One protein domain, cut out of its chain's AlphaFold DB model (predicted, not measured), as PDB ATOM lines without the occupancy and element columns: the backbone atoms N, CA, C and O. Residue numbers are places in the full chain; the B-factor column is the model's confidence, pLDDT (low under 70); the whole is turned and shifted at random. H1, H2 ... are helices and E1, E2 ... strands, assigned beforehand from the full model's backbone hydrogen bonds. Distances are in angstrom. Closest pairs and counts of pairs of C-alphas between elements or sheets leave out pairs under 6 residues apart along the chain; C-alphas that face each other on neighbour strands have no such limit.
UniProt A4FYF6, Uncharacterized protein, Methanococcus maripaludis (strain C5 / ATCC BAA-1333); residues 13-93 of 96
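AT A GLANCE: This is residues 13 to 93 of the 96 residues of an uncharacterized protein of Methanococcus maripaludis (strain C5 / ATCC BAA-1333) (UniProt A4FYF6). A strongly twisted sheet of three strands is covered on one face by the long helix H1, making two layers, with little H2 near one end. The 81 printed residues hold H1, H2, E1, E2, E3 in chain order; the sheet E1, E2, E3 is a meander, each strand the antiparallel neighbour of the one before. The class is mixed; the whole is compact, radius of gyration 12.1 A, spanning 34 by 24 by 20 A.

HOW THE PARTS SIT: Look first at inner strand E2, residues 64 to 72. It forms hairpins with E1, residues 51 to 59, N 54 to O 68 at 2.8 A, and E3, residues 77 to 85, N 69 to O 80 at 2.7 A, within hydrogen-bond range. H1, residues 22 to 38, has a height over the sheet of 8.9 A; its closest C-alphas to E2 are Ala 32 and Leu 68, 6.3 A. In H1 every O i to N i+4 pair is within range. H2, residues 41 to 44, too short for such a pair, only grazes the sheet.

IN THESE COORDINATES: Find C-alpha 22 at (10.375, 12.107, -31.300); H1 runs 24.3 A. E1, 20.2 A, bends at residue 56; E2 is 23.5 A; E3, 22.7 A, bends at residue 81 and ends at (11.241, 12.253, -50.382).

THE WHOLE: The C-alphas farthest apart, Gln 61 and Glu 74, are 36.1 A apart. The printed part has no cut, no link is long, and no printed residue is under 70 in pLDDT.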
ATOM      1  N   TYR A  13      17.469   0.117 -37.246       89.06
ATOM      2  CA  TYR A  13      18.419   1.221 -37.127       89.06
ATOM      3  C   TYR A  13      17.757   2.577 -37.421       89.06
ATOM      4  O   TYR A  13      17.348   2.847 -38.551       89.06
ATOM      5  N   ASP A  14      17.693   3.483 -36.437       88.94
ATOM      6  CA  ASP A  14      17.226   4.864 -36.654       88.94
ATOM      7  C   ASP A  14      18.281   5.693 -37.410       88.94
ATOM      8  O   ASP A  14      19.255   6.180 -36.832       88.94
ATOM      9  N   LYS A  15      18.064   5.898 -38.715       89.31
ATOM     10  CA  LYS A  15      18.850   6.799 -39.576       89.31
ATOM     11  C   LYS A  15      18.129   8.117 -39.871       89.31
ATOM     12  O   LYS A  15      18.531   8.877 -40.757       89.31
ATOM     13  N   ILE A  16      17.056   8.434 -39.147       86.50
ATOM     14  CA  ILE A  16      16.316   9.681 -39.328       86.50
ATOM     15  C   ILE A  16      17.090  10.824 -38.668       86.50
ATOM     16  O   ILE A  16      17.293  10.851 -37.452       86.50
ATOM     17  N   ASN A  17      17.436  11.841 -39.461       75.56
ATOM     18  CA  ASN A  17      18.073  13.066 -38.972       75.56
ATOM     19  C   ASN A  17      17.325  13.687 -37.773       75.56
ATOM     20  O   ASN A  17      16.092  13.717 -37.734       75.56
ATOM     21  N   GLY A  18      18.072  14.280 -36.834       70.19
ATOM     22  CA  GLY A  18      17.562  14.850 -35.573       70.19
ATOM     23  C   GLY A  18      16.545  15.998 -35.690       70.19
ATOM     24  O   GLY A  18      16.090  16.518 -34.680       70.19
ATOM     25  N   GLY A  19      16.159  16.397 -36.906       75.25
ATOM     26  CA  GLY A  19      15.097  17.378 -37.152       75.25
ATOM     27  C   GLY A  19      13.674  16.805 -37.138       75.25
ATOM     28  O   GLY A  19      12.719  17.567 -37.292       75.25
ATOM     29  N   VAL A  20      13.502  15.486 -37.000       83.06
ATOM     30  CA  VAL A  20      12.179  14.843 -36.909       83.06
ATOM     31  C   VAL A  20      11.764  14.700 -35.447       83.06
ATOM     32  O   VAL A  20      12.546  14.245 -34.616       83.06
ATOM     33  N   ARG A  21      10.519  15.089 -35.135       84.94
ATOM     34  CA  ARG A  21       9.955  15.011 -33.777       84.94
ATOM     35  C   ARG A  21       9.981  13.573 -33.258       84.94
ATOM     36  O   ARG A  21       9.648  12.652 -34.000       84.94
ATOM     37  N   LYS A  22      10.289  13.412 -31.969       85.69
ATOM     38  CA  LYS A  22      10.375  12.107 -31.300       85.69
ATOM     39  C   LYS A  22       9.100  11.273 -31.469       85.69
ATOM     40  O   LYS A  22       9.191  10.140 -31.907       85.69
ATOM     41  N   GLU A  23       7.931  11.878 -31.270       87.69
ATOM     42  CA  GLU A  23       6.618  11.225 -31.440       87.69
ATOM     43  C   GLU A  23       6.420  10.625 -32.843       87.69
ATOM     44  O   GLU A  23       5.828   9.562 -33.005       87.69
ATOM     45  N   ILE A  24       6.925  11.302 -33.882       88.06
ATOM     46  CA  ILE A  24       6.836  10.821 -35.267       88.06
ATOM     47  C   ILE A  24       7.744   9.604 -35.457       88.06
ATOM     48  O   ILE A  24       7.353   8.658 -36.137       88.06
ATOM     49  N   LYS A  25       8.943   9.633 -34.862       88.06
ATOM     50  CA  LYS A  25       9.884   8.509 -34.894       88.06
ATOM     51  C   LYS A  25       9.338   7.303 -34.138       88.06
ATOM     52  O   LYS A  25       9.337   6.218 -34.692       88.06
ATOM     53  N   GLU A  26       8.831   7.510 -32.924       90.19
ATOM     54  CA  GLU A  26       8.229   6.459 -32.092       90.19
ATOM     55  C   GLU A  26       7.058   5.794 -32.816       90.19
ATOM     56  O   GLU A  26       7.025   4.576 -32.938       90.19
ATOM     57  N   LYS A  27       6.157   6.587 -33.410       90.81
ATOM     58  CA  LYS A  27       5.054   6.047 -34.211       90.81
ATOM     59  C   LYS A  27       5.543   5.246 -35.421       90.81
ATOM     60  O   LYS A  27       4.954   4.230 -35.764       90.81
ATOM     61  N   ALA A  28       6.582   5.719 -36.106       90.69
ATOM     62  CA  ALA A  28       7.130   5.004 -37.254       90.69
ATOM     63  C   ALA A  28       7.853   3.713 -36.851       90.69
ATOM     64  O   ALA A  28       7.789   2.747 -37.601       90.69
ATOM     65  N   MET A  29       8.495   3.698 -35.681       91.19
ATOM     66  CA  MET A  29       9.086   2.500 -35.088       91.19
ATOM     67  C   MET A  29       8.008   1.468 -34.767       91.19
ATOM     68  O   MET A  29       8.100   0.343 -35.233       91.19
ATOM     69  N   GLU A  30       6.933   1.874 -34.091       91.31
ATOM     70  CA  GLU A  30       5.828   0.974 -33.746       91.31
ATOM     71  C   GLU A  30       5.163   0.359 -34.994       91.31
ATOM     72  O   GLU A  30       4.832  -0.824 -35.018       91.31
ATOM     73  N   GLU A  31       4.958   1.141 -36.060       91.62
ATOM     74  CA  GLU A  31       4.403   0.604 -37.314       91.62
ATOM     75  C   GLU A  31       5.406  -0.303 -38.046       91.62
ATOM     76  O   GLU A  31       4.986  -1.257 -38.701       91.62
ATOM     77  N   ALA A  32       6.711  -0.034 -37.930       90.88
ATOM     78  CA  ALA A  32       7.754  -0.884 -38.493       90.88
ATOM     79  C   ALA A  32       7.844  -2.232 -37.779       90.88
ATOM     80  O   ALA A  32       7.836  -3.255 -38.457       90.88
ATOM     81  N   GLU A  33       7.850  -2.236 -36.447       90.00
ATOM     82  CA  GLU A  33       7.808  -3.452 -35.626       90.00
ATOM     83  C   GLU A  33       6.575  -4.292 -35.974       90.00
ATOM     84  O   GLU A  33       6.702  -5.450 -36.358       90.00
ATOM     85  N   LYS A  34       5.383  -3.678 -35.997       89.62
ATOM     86  CA  LYS A  34       4.147  -4.375 -36.395       89.62
ATOM     87  C   LYS A  34       4.222  -4.970 -37.795       89.62
ATOM     88  O   LYS A  34       3.679  -6.049 -38.024       89.62
ATOM     89  N   TRP A  35       4.817  -4.256 -38.750       90.00
ATOM     90  CA  TRP A  35       4.963  -4.764 -40.111       90.00
ATOM     91  C   TRP A  35       5.912  -5.962 -40.144       90.00
ATOM     92  O   TRP A  35       5.570  -6.970 -40.742       90.00
ATOM     93  N   ILE A  36       7.052  -5.879 -39.460       88.25
ATOM     94  CA  ILE A  36       8.035  -6.968 -39.378       88.25
ATOM     95  C   ILE A  36       7.428  -8.215 -38.715       88.25
ATOM     96  O   ILE A  36       7.648  -9.323 -39.191       88.25
ATOM     97  N   ASP A  37       6.616  -8.039 -37.672       86.62
ATOM     98  CA  ASP A  37       5.957  -9.149 -36.974       86.62
ATOM     99  C   ASP A  37       4.840  -9.809 -37.801       86.62
ATOM    100  O   ASP A  37       4.501 -10.976 -37.587       86.62
ATOM    101  N   SER A  38       4.216  -9.060 -38.715       86.25
ATOM    102  CA  SER A  38       3.046  -9.518 -39.479       86.25
ATOM    103  C   SER A  38       3.349  -9.916 -40.921       86.25
ATOM    104  O   SER A  38       2.598 -10.701 -41.504       86.25
ATOM    105  N   GLU A  39       4.432  -9.409 -41.504       85.81
ATOM    106  CA  GLU A  39       4.785  -9.609 -42.903       85.81
ATOM    107  C   GLU A  39       6.153 -10.264 -43.067       85.81
ATOM    108  O   GLU A  39       7.107  -9.993 -42.349       85.81
ATOM    109  N   ASP A  40       6.250 -11.109 -44.091       85.12
ATOM    110  CA  ASP A  40       7.501 -11.758 -44.464       85.12
ATOM    111  C   ASP A  40       8.254 -10.890 -45.495       85.12
ATOM    112  O   ASP A  40       7.761 -10.723 -46.623       85.12
ATOM    113  N   PRO A  41       9.439 -10.340 -45.159       85.94
ATOM    114  CA  PRO A  41      10.234  -9.525 -46.075       85.94
ATOM    115  C   PRO A  41      10.706 -10.287 -47.322       85.94
ATOM    116  O   PRO A  41      10.972  -9.647 -48.344       85.94
ATOM    117  N   GLU A  42      10.743 -11.626 -47.315       86.94
ATOM    118  CA  GLU A  42      11.048 -12.433 -48.509       86.94
ATOM    119  C   GLU A  42      10.025 -12.201 -49.635       86.94
ATOM    120  O   GLU A  42      10.375 -12.236 -50.820       86.94
ATOM    121  N   LYS A  43       8.773 -11.848 -49.297       87.00
ATOM    122  CA  LYS A  43       7.729 -11.511 -50.286       87.00
ATOM    123  C   LYS A  43       8.085 -10.295 -51.147       87.00
ATOM    124  O   LYS A  43       7.501 -10.117 -52.215       87.00
ATOM    125  N   LEU A  44       9.038  -9.462 -50.719       85.94
ATOM    126  CA  LEU A  44       9.499  -8.300 -51.487       85.94
ATOM    127  C   LEU A  44      10.375  -8.685 -52.687       85.94
ATOM    128  O   LEU A  44      10.643  -7.832 -53.537       85.94
ATOM    129  N   GLY A  45      10.827  -9.944 -52.773       88.25
ATOM    130  CA  GLY A  45      11.619 -10.445 -53.899       88.25
ATOM    131  C   GLY A  45      12.960  -9.727 -54.070       88.25
ATOM    132  O   GLY A  45      13.432  -9.549 -55.197       88.25
ATOM    133  N   LEU A  46      13.552  -9.263 -52.966       90.69
ATOM    134  CA  LEU A  46      14.803  -8.513 -52.973       90.69
ATOM    135  C   LEU A  46      15.998  -9.425 -53.255       90.69
ATOM    136  O   LEU A  46      16.175 -10.459 -52.614       90.69
ATOM    137  N   LYS A  47      16.862  -9.017 -54.187       93.94
ATOM    138  CA  LYS A  47      18.182  -9.642 -54.368       93.94
ATOM    139  C   LYS A  47      19.188  -9.051 -53.383       93.94
ATOM    140  O   LYS A  47      19.024  -7.914 -52.953       93.94
ATOM    141  N   ILE A  48      20.254  -9.791 -53.080       93.81
ATOM    142  CA  ILE A  48      21.357  -9.313 -52.229       93.81
ATOM    143  C   ILE A  48      21.862  -7.952 -52.735       93.81
ATOM    144  O   ILE A  48      22.100  -7.773 -53.932       93.81
ATOM    145  N   GLY A  49      21.980  -6.988 -51.820       92.94
ATOM    146  CA  GLY A  49      22.371  -5.604 -52.096       92.94
ATOM    147  C   GLY A  49      21.231  -4.693 -52.567       92.94
ATOM    148  O   GLY A  49      21.455  -3.500 -52.766       92.94
ATOM    149  N   GLN A  50      20.013  -5.212 -52.748       94.19
ATOM    150  CA  GLN A  50      18.838  -4.402 -53.064       94.19
ATOM    151  C   GLN A  50      18.067  -4.029 -51.807       94.19
ATOM    152  O   GLN A  50      17.938  -4.826 -50.877       94.19
ATOM    153  N   PHE A  51      17.487  -2.831 -51.831       94.75
ATOM    154  CA  PHE A  51      16.595  -2.364 -50.785       94.75
ATOM    155  C   PHE A  51      15.266  -1.865 -51.345       94.75
ATOM    156  O   PHE A  51      15.161  -1.516 -52.524       94.75
ATOM    157  N   ARG A  52      14.258  -1.811 -50.475       94.75
ATOM    158  CA  ARG A  52      12.976  -1.140 -50.721       94.75
ATOM    159  C   ARG A  52      12.621  -0.246 -49.552       94.75
ATOM    160  O   ARG A  52      12.889  -0.599 -48.408       94.75
ATOM    161  N   ASN A  53      11.995   0.885 -49.842       94.56
ATOM    162  CA  ASN A  53      11.491   1.822 -48.852       94.56
ATOM    163  C   ASN A  53       9.965   1.693 -48.728       94.56
ATOM    164  O   ASN A  53       9.213   2.054 -49.639       94.56
ATOM    165  N   LEU A  54       9.506   1.224 -47.572       93.25
ATOM    166  CA  LEU A  54       8.097   1.114 -47.205       93.25
ATOM    167  C   LEU A  54       7.674   2.315 -46.367       93.25
ATOM    168  O   LEU A  54       8.211   2.546 -45.290       93.25
ATOM    169  N   SER A  55       6.701   3.091 -46.838       93.50
ATOM    170  CA  SER A  55       6.118   4.187 -46.064       93.50
ATOM    171  C   SER A  55       4.882   3.737 -45.292       93.50
ATOM    172  O   SER A  55       3.919   3.246 -45.879       93.50
ATOM    173  N   PHE A  56       4.842   4.061 -43.999       90.00
ATOM    174  CA  PHE A  56       3.659   3.906 -43.137       90.00
ATOM    175  C   PHE A  56       2.652   5.058 -43.278       90.00
ATOM    176  O   PHE A  56       1.871   5.335 -42.372       90.00
ATOM    177  N   ASN A  57       2.706   5.808 -44.387       89.00
ATOM    178  CA  ASN A  57       1.943   7.046 -44.591       89.00
ATOM    179  C   ASN A  57       2.201   8.126 -43.520       89.00
ATOM    180  O   ASN A  57       1.384   9.019 -43.298       89.00
ATOM    181  N   ILE A  58       3.369   8.080 -42.877       89.31
ATOM    182  CA  ILE A  58       3.818   9.085 -41.916       89.31
ATOM    183  C   ILE A  58       4.686  10.099 -42.660       89.31
ATOM    184  O   ILE A  58       5.768   9.768 -43.140       89.31
ATOM    185  N   SER A  59       4.219  11.343 -42.755       88.62
ATOM    186  CA  SER A  59       4.951  12.431 -43.407       88.62
ATOM    187  C   SER A  59       5.435  13.480 -42.409       88.62
ATOM    188  O   SER A  59       4.711  13.887 -41.501       88.62
ATOM    189  N   THR A  60       6.645  13.979 -42.622       86.25
ATOM    190  CA  THR A  60       7.220  15.120 -41.904       86.25
ATOM    191  C   THR A  60       6.701  16.453 -42.461       86.25
ATOM    192  O   THR A  60       6.179  16.527 -43.573       86.25
ATOM    193  N   GLN A  61       6.934  17.551 -41.733       80.81
ATOM    194  CA  GLN A  61       6.586  18.910 -42.182       80.81
ATOM    195  C   GLN A  61       7.262  19.314 -43.505       80.81
ATOM    196  O   GLN A  61       6.732  20.139 -44.242       80.81
ATOM    197  N   LYS A  62       8.411  18.709 -43.836       81.62
ATOM    198  CA  LYS A  62       9.139  18.943 -45.093       81.62
ATOM    199  C   LYS A  62       8.632  18.082 -46.258       81.62
ATOM    200  O   LYS A  62       9.303  18.004 -47.277       81.62
ATOM    201  N   LYS A  63       7.467  17.434 -46.115       83.88
ATOM    202  CA  LYS A  63       6.872  16.501 -47.093       83.88
ATOM    203  C   LYS A  63       7.704  15.241 -47.378       83.88
ATOM    204  O   LYS A  63       7.391  14.504 -48.310       83.88
ATOM    205  N   ASN A  64       8.719  14.959 -46.561       90.38
ATOM    206  CA  ASN A  64       9.390  13.661 -46.579       90.38
ATOM    207  C   ASN A  64       8.523  12.625 -45.877       90.38
ATOM    208  O   ASN A  64       7.863  12.946 -44.887       90.38
ATOM    209  N   HIS A  65       8.579  11.395 -46.356       92.31
ATOM    210  CA  HIS A  65       7.983  10.235 -45.728       92.31
ATOM    211  C   HIS A  65       8.990   9.578 -44.791       92.31
ATOM    212  O   HIS A  65      10.173   9.458 -45.115       92.31
ATOM    213  N   ILE A  66       8.505   9.165 -43.624       92.19
ATOM    214  CA  ILE A  66       9.232   8.232 -42.779       92.19
ATOM    215  C   ILE A  66       8.932   6.828 -43.290       92.19
ATOM    216  O   ILE A  66       7.766   6.457 -43.471       92.19
ATOM    217  N   CYS A  67       9.999   6.093 -43.567       94.06
ATOM    218  CA  CYS A  67       9.948   4.785 -44.184       94.06
ATOM    219  C   CYS A  67      10.802   3.785 -43.418       94.06
ATOM    220  O   CYS A  67      11.845   4.145 -42.873       94.06
ATOM    221  N   LEU A  68      10.378   2.528 -43.464       94.75
ATOM    222  CA  LEU A  68      11.223   1.377 -43.196       94.75
ATOM    223  C   LEU A  68      11.937   1.004 -44.493       94.75
ATOM    224  O   LEU A  68      11.305   0.639 -45.485       94.75
ATOM    225  N   ARG A  69      13.257   1.133 -44.502       95.25
ATOM    226  CA  ARG A  69      14.110   0.596 -45.548       95.25
ATOM    227  C   ARG A  69      14.475  -0.831 -45.185       95.25
ATOM    228  O   ARG A  69      15.020  -1.069 -44.115       95.25
ATOM    229  N   ILE A  70      14.201  -1.743 -46.104       94.31
ATOM    230  CA  ILE A  70      14.498  -3.165 -45.965       94.31
ATOM    231  C   ILE A  70      15.566  -3.498 -46.989       94.31
ATOM    232  O   ILE A  70      15.307  -3.383 -48.186       94.31
ATOM    233  N   LEU A  71      16.756  -3.864 -46.526       94.00
ATOM    234  CA  LEU A  71      17.909  -4.221 -47.347       94.00
ATOM    235  C   LEU A  71      18.146  -5.729 -47.254       94.00
ATOM    236  O   LEU A  71      18.281  -6.265 -46.159       94.00
ATOM    237  N   ARG A  72      18.236  -6.419 -48.395       92.81
ATOM    238  CA  ARG A  72      18.651  -7.829 -48.423       92.81
ATOM    239  C   ARG A  72      20.172  -7.919 -48.341       92.81
ATOM    240  O   ARG A  72      20.865  -7.436 -49.240       92.81
ATOM    241  N   THR A  73      20.680  -8.582 -47.313       91.00
ATOM    242  CA  THR A  73      22.106  -8.888 -47.135       91.00
ATOM    243  C   THR A  73      22.375 -10.369 -47.405       91.00
ATOM    244  O   THR A  73      21.456 -11.139 -47.691       91.00
ATOM    245  N   GLU A  74      23.643 -10.785 -47.358       88.94
ATOM    246  CA  GLU A  74      24.008 -12.206 -47.470       88.94
ATOM    247  C   GLU A  74      23.489 -13.037 -46.286       88.94
ATOM    248  O   GLU A  74      23.224 -14.226 -46.443       88.94
ATOM    249  N   SER A  75      23.309 -12.399 -45.126       85.62
ATOM    250  CA  SER A  75      22.911 -13.047 -43.873       85.62
ATOM    251  C   SER A  75      21.411 -12.959 -43.578       85.62
ATOM    252  O   SER A  75      20.959 -13.578 -42.622       85.62
ATOM    253  N   GLY A  76      20.636 -12.191 -44.352       88.75
ATOM    254  CA  GLY A  76      19.210 -11.982 -44.093       88.75
ATOM    255  C   GLY A  76      18.732 -10.599 -44.523       88.75
ATOM    256  O   GLY A  76      18.994 -10.166 -45.645       88.75
ATOM    257  N   PHE A  77      18.007  -9.910 -43.643       90.38
ATOM    258  CA  PHE A  77      17.498  -8.562 -43.891       90.38
ATOM    259  C   PHE A  77      17.991  -7.577 -42.837       90.38
ATOM    260  O   PHE A  77      18.037  -7.892 -41.654       90.38
ATOM    261  N   GLU A  78      18.318  -6.371 -43.286       92.12
ATOM    262  CA  GLU A  78      18.575  -5.220 -42.426       92.12
ATOM    263  C   GLU A  78      17.429  -4.218 -42.543       92.12
ATOM    264  O   GLU A  78      16.912  -3.960 -43.638       92.12
ATOM    265  N   PHE A  79      17.057  -3.636 -41.405       93.25
ATOM    266  CA  PHE A  79      15.921  -2.739 -41.269       93.25
ATOM    267  C   PHE A  79      16.395  -1.367 -40.799       93.25
ATOM    268  O   PHE A  79      17.027  -1.234 -39.755       93.25
ATOM    269  N   GLU A  80      16.084  -0.322 -41.564       94.06
ATOM    270  CA  GLU A  80      16.487   1.047 -41.237       94.06
ATOM    271  C   GLU A  80      15.294   1.995 -41.291       94.06
ATOM    272  O   GLU A  80      14.566   2.056 -42.281       94.06
ATOM    273  N   LEU A  81      15.129   2.821 -40.266       93.44
ATOM    274  CA  LEU A  81      14.206   3.946 -40.300       93.44
ATOM    275  C   LEU A  81      14.866   5.119 -41.019       93.44
ATOM    276  O   LEU A  81      15.880   5.657 -40.574       93.44
ATOM    277  N   VAL A  82      14.274   5.541 -42.133       93.31
ATOM    278  CA  VAL A  82      14.794   6.619 -42.980       93.31
ATOM    279  C   VAL A  82      13.730   7.681 -43.235       93.31
ATOM    280  O   VAL A  82      12.532   7.411 -43.261       93.31
ATOM    281  N   SER A  83      14.170   8.922 -43.438       93.12
ATOM    282  CA  SER A  83      13.311  10.030 -43.865       93.12
ATOM    283  C   SER A  83      13.655  10.395 -45.304       93.12
ATOM    284  O   SER A  83      14.653  11.085 -45.525       93.12
ATOM    285  N   ILE A  84      12.808  10.016 -46.255       91.75
ATOM    286  CA  ILE A  84      13.067  10.188 -47.691       91.75
ATOM    287  C   ILE A  84      11.962  10.989 -48.395       91.75
ATOM    288  O   ILE A  84      10.829  11.050 -47.909       91.75
ATOM    289  N   PRO A  85      12.253  11.632 -49.532       92.44
ATOM    290  CA  PRO A  85      11.241  12.253 -50.382       92.44
ATOM    291  C   PRO A  85      10.161  11.269 -50.861       92.44
ATOM    292  O   PRO A  85      10.415  10.084 -51.061       92.44
ATOM    293  N   LYS A  86       8.943  11.770 -51.112       90.44
ATOM    294  CA  LYS A  86       7.800  10.953 -51.561       90.44
ATOM    295  C   LYS A  86       8.087  10.142 -52.837       90.44
ATOM    296  O   LYS A  86       7.605   9.028 -52.975       90.44
ATOM    297  N   ASN A  87       8.845  10.708 -53.770       91.56
ATOM    298  CA  ASN A  87       9.201  10.082 -55.046       91.56
ATOM    299  C   ASN A  87      10.225   8.941 -54.918       91.56
ATOM    300  O   ASN A  87      10.467   8.256 -55.905       91.56
ATOM    301  N   GLU A  88      10.825   8.754 -53.742       91.62
ATOM    302  CA  GLU A  88      11.752   7.652 -53.445       91.62
ATOM    303  C   GLU A  88      11.078   6.512 -52.660       91.62
ATOM    304  O   GLU A  88      11.726   5.526 -52.303       91.62
ATOM    305  N   VAL A  89       9.782   6.647 -52.363       93.19
ATOM    306  CA  VAL A  89       8.990   5.612 -51.692       93.19
ATOM    307  C   VAL A  89       8.621   4.531 -52.704       93.19
ATOM    308  O   VAL A  89       7.982   4.825 -53.713       93.19
ATOM    309  N   ASP A  90       8.974   3.281 -52.407       93.19
ATOM    310  CA  ASP A  90       8.626   2.135 -53.249       93.19
ATOM    311  C   ASP A  90       7.197   1.653 -52.981       93.19
ATOM    312  O   ASP A  90       6.448   1.354 -53.911       93.19
ATOM    313  N   PHE A  91       6.813   1.585 -51.704       90.75
ATOM    314  CA  PHE A  91       5.535   1.023 -51.279       90.75
ATOM    315  C   PHE A  91       4.877   1.867 -50.191       90.75
ATOM    316  O   PHE A  91       5.544   2.421 -49.316       90.75
ATOM    317  N   TYR A  92       3.548   1.908 -50.215       90.44
ATOM    318  CA  TYR A  92       2.739   2.465 -49.137       90.44
ATOM    319  C   TYR A  92       2.021   1.333 -48.429       90.44
ATOM    320  O   TYR A  92       1.265   0.592 -49.058       90.44
ATOM    321  N   VAL A  93       2.233   1.220 -47.122       86.50
ATOM    322  CA  VAL A  93       1.498   0.264 -46.298       86.50
ATOM    323  C   VAL A  93       0.046   0.735 -46.232       86.50
ATOM    324  O   VAL A  93      -0.262   1.778 -45.650       86.50
TER     325      VAL A  93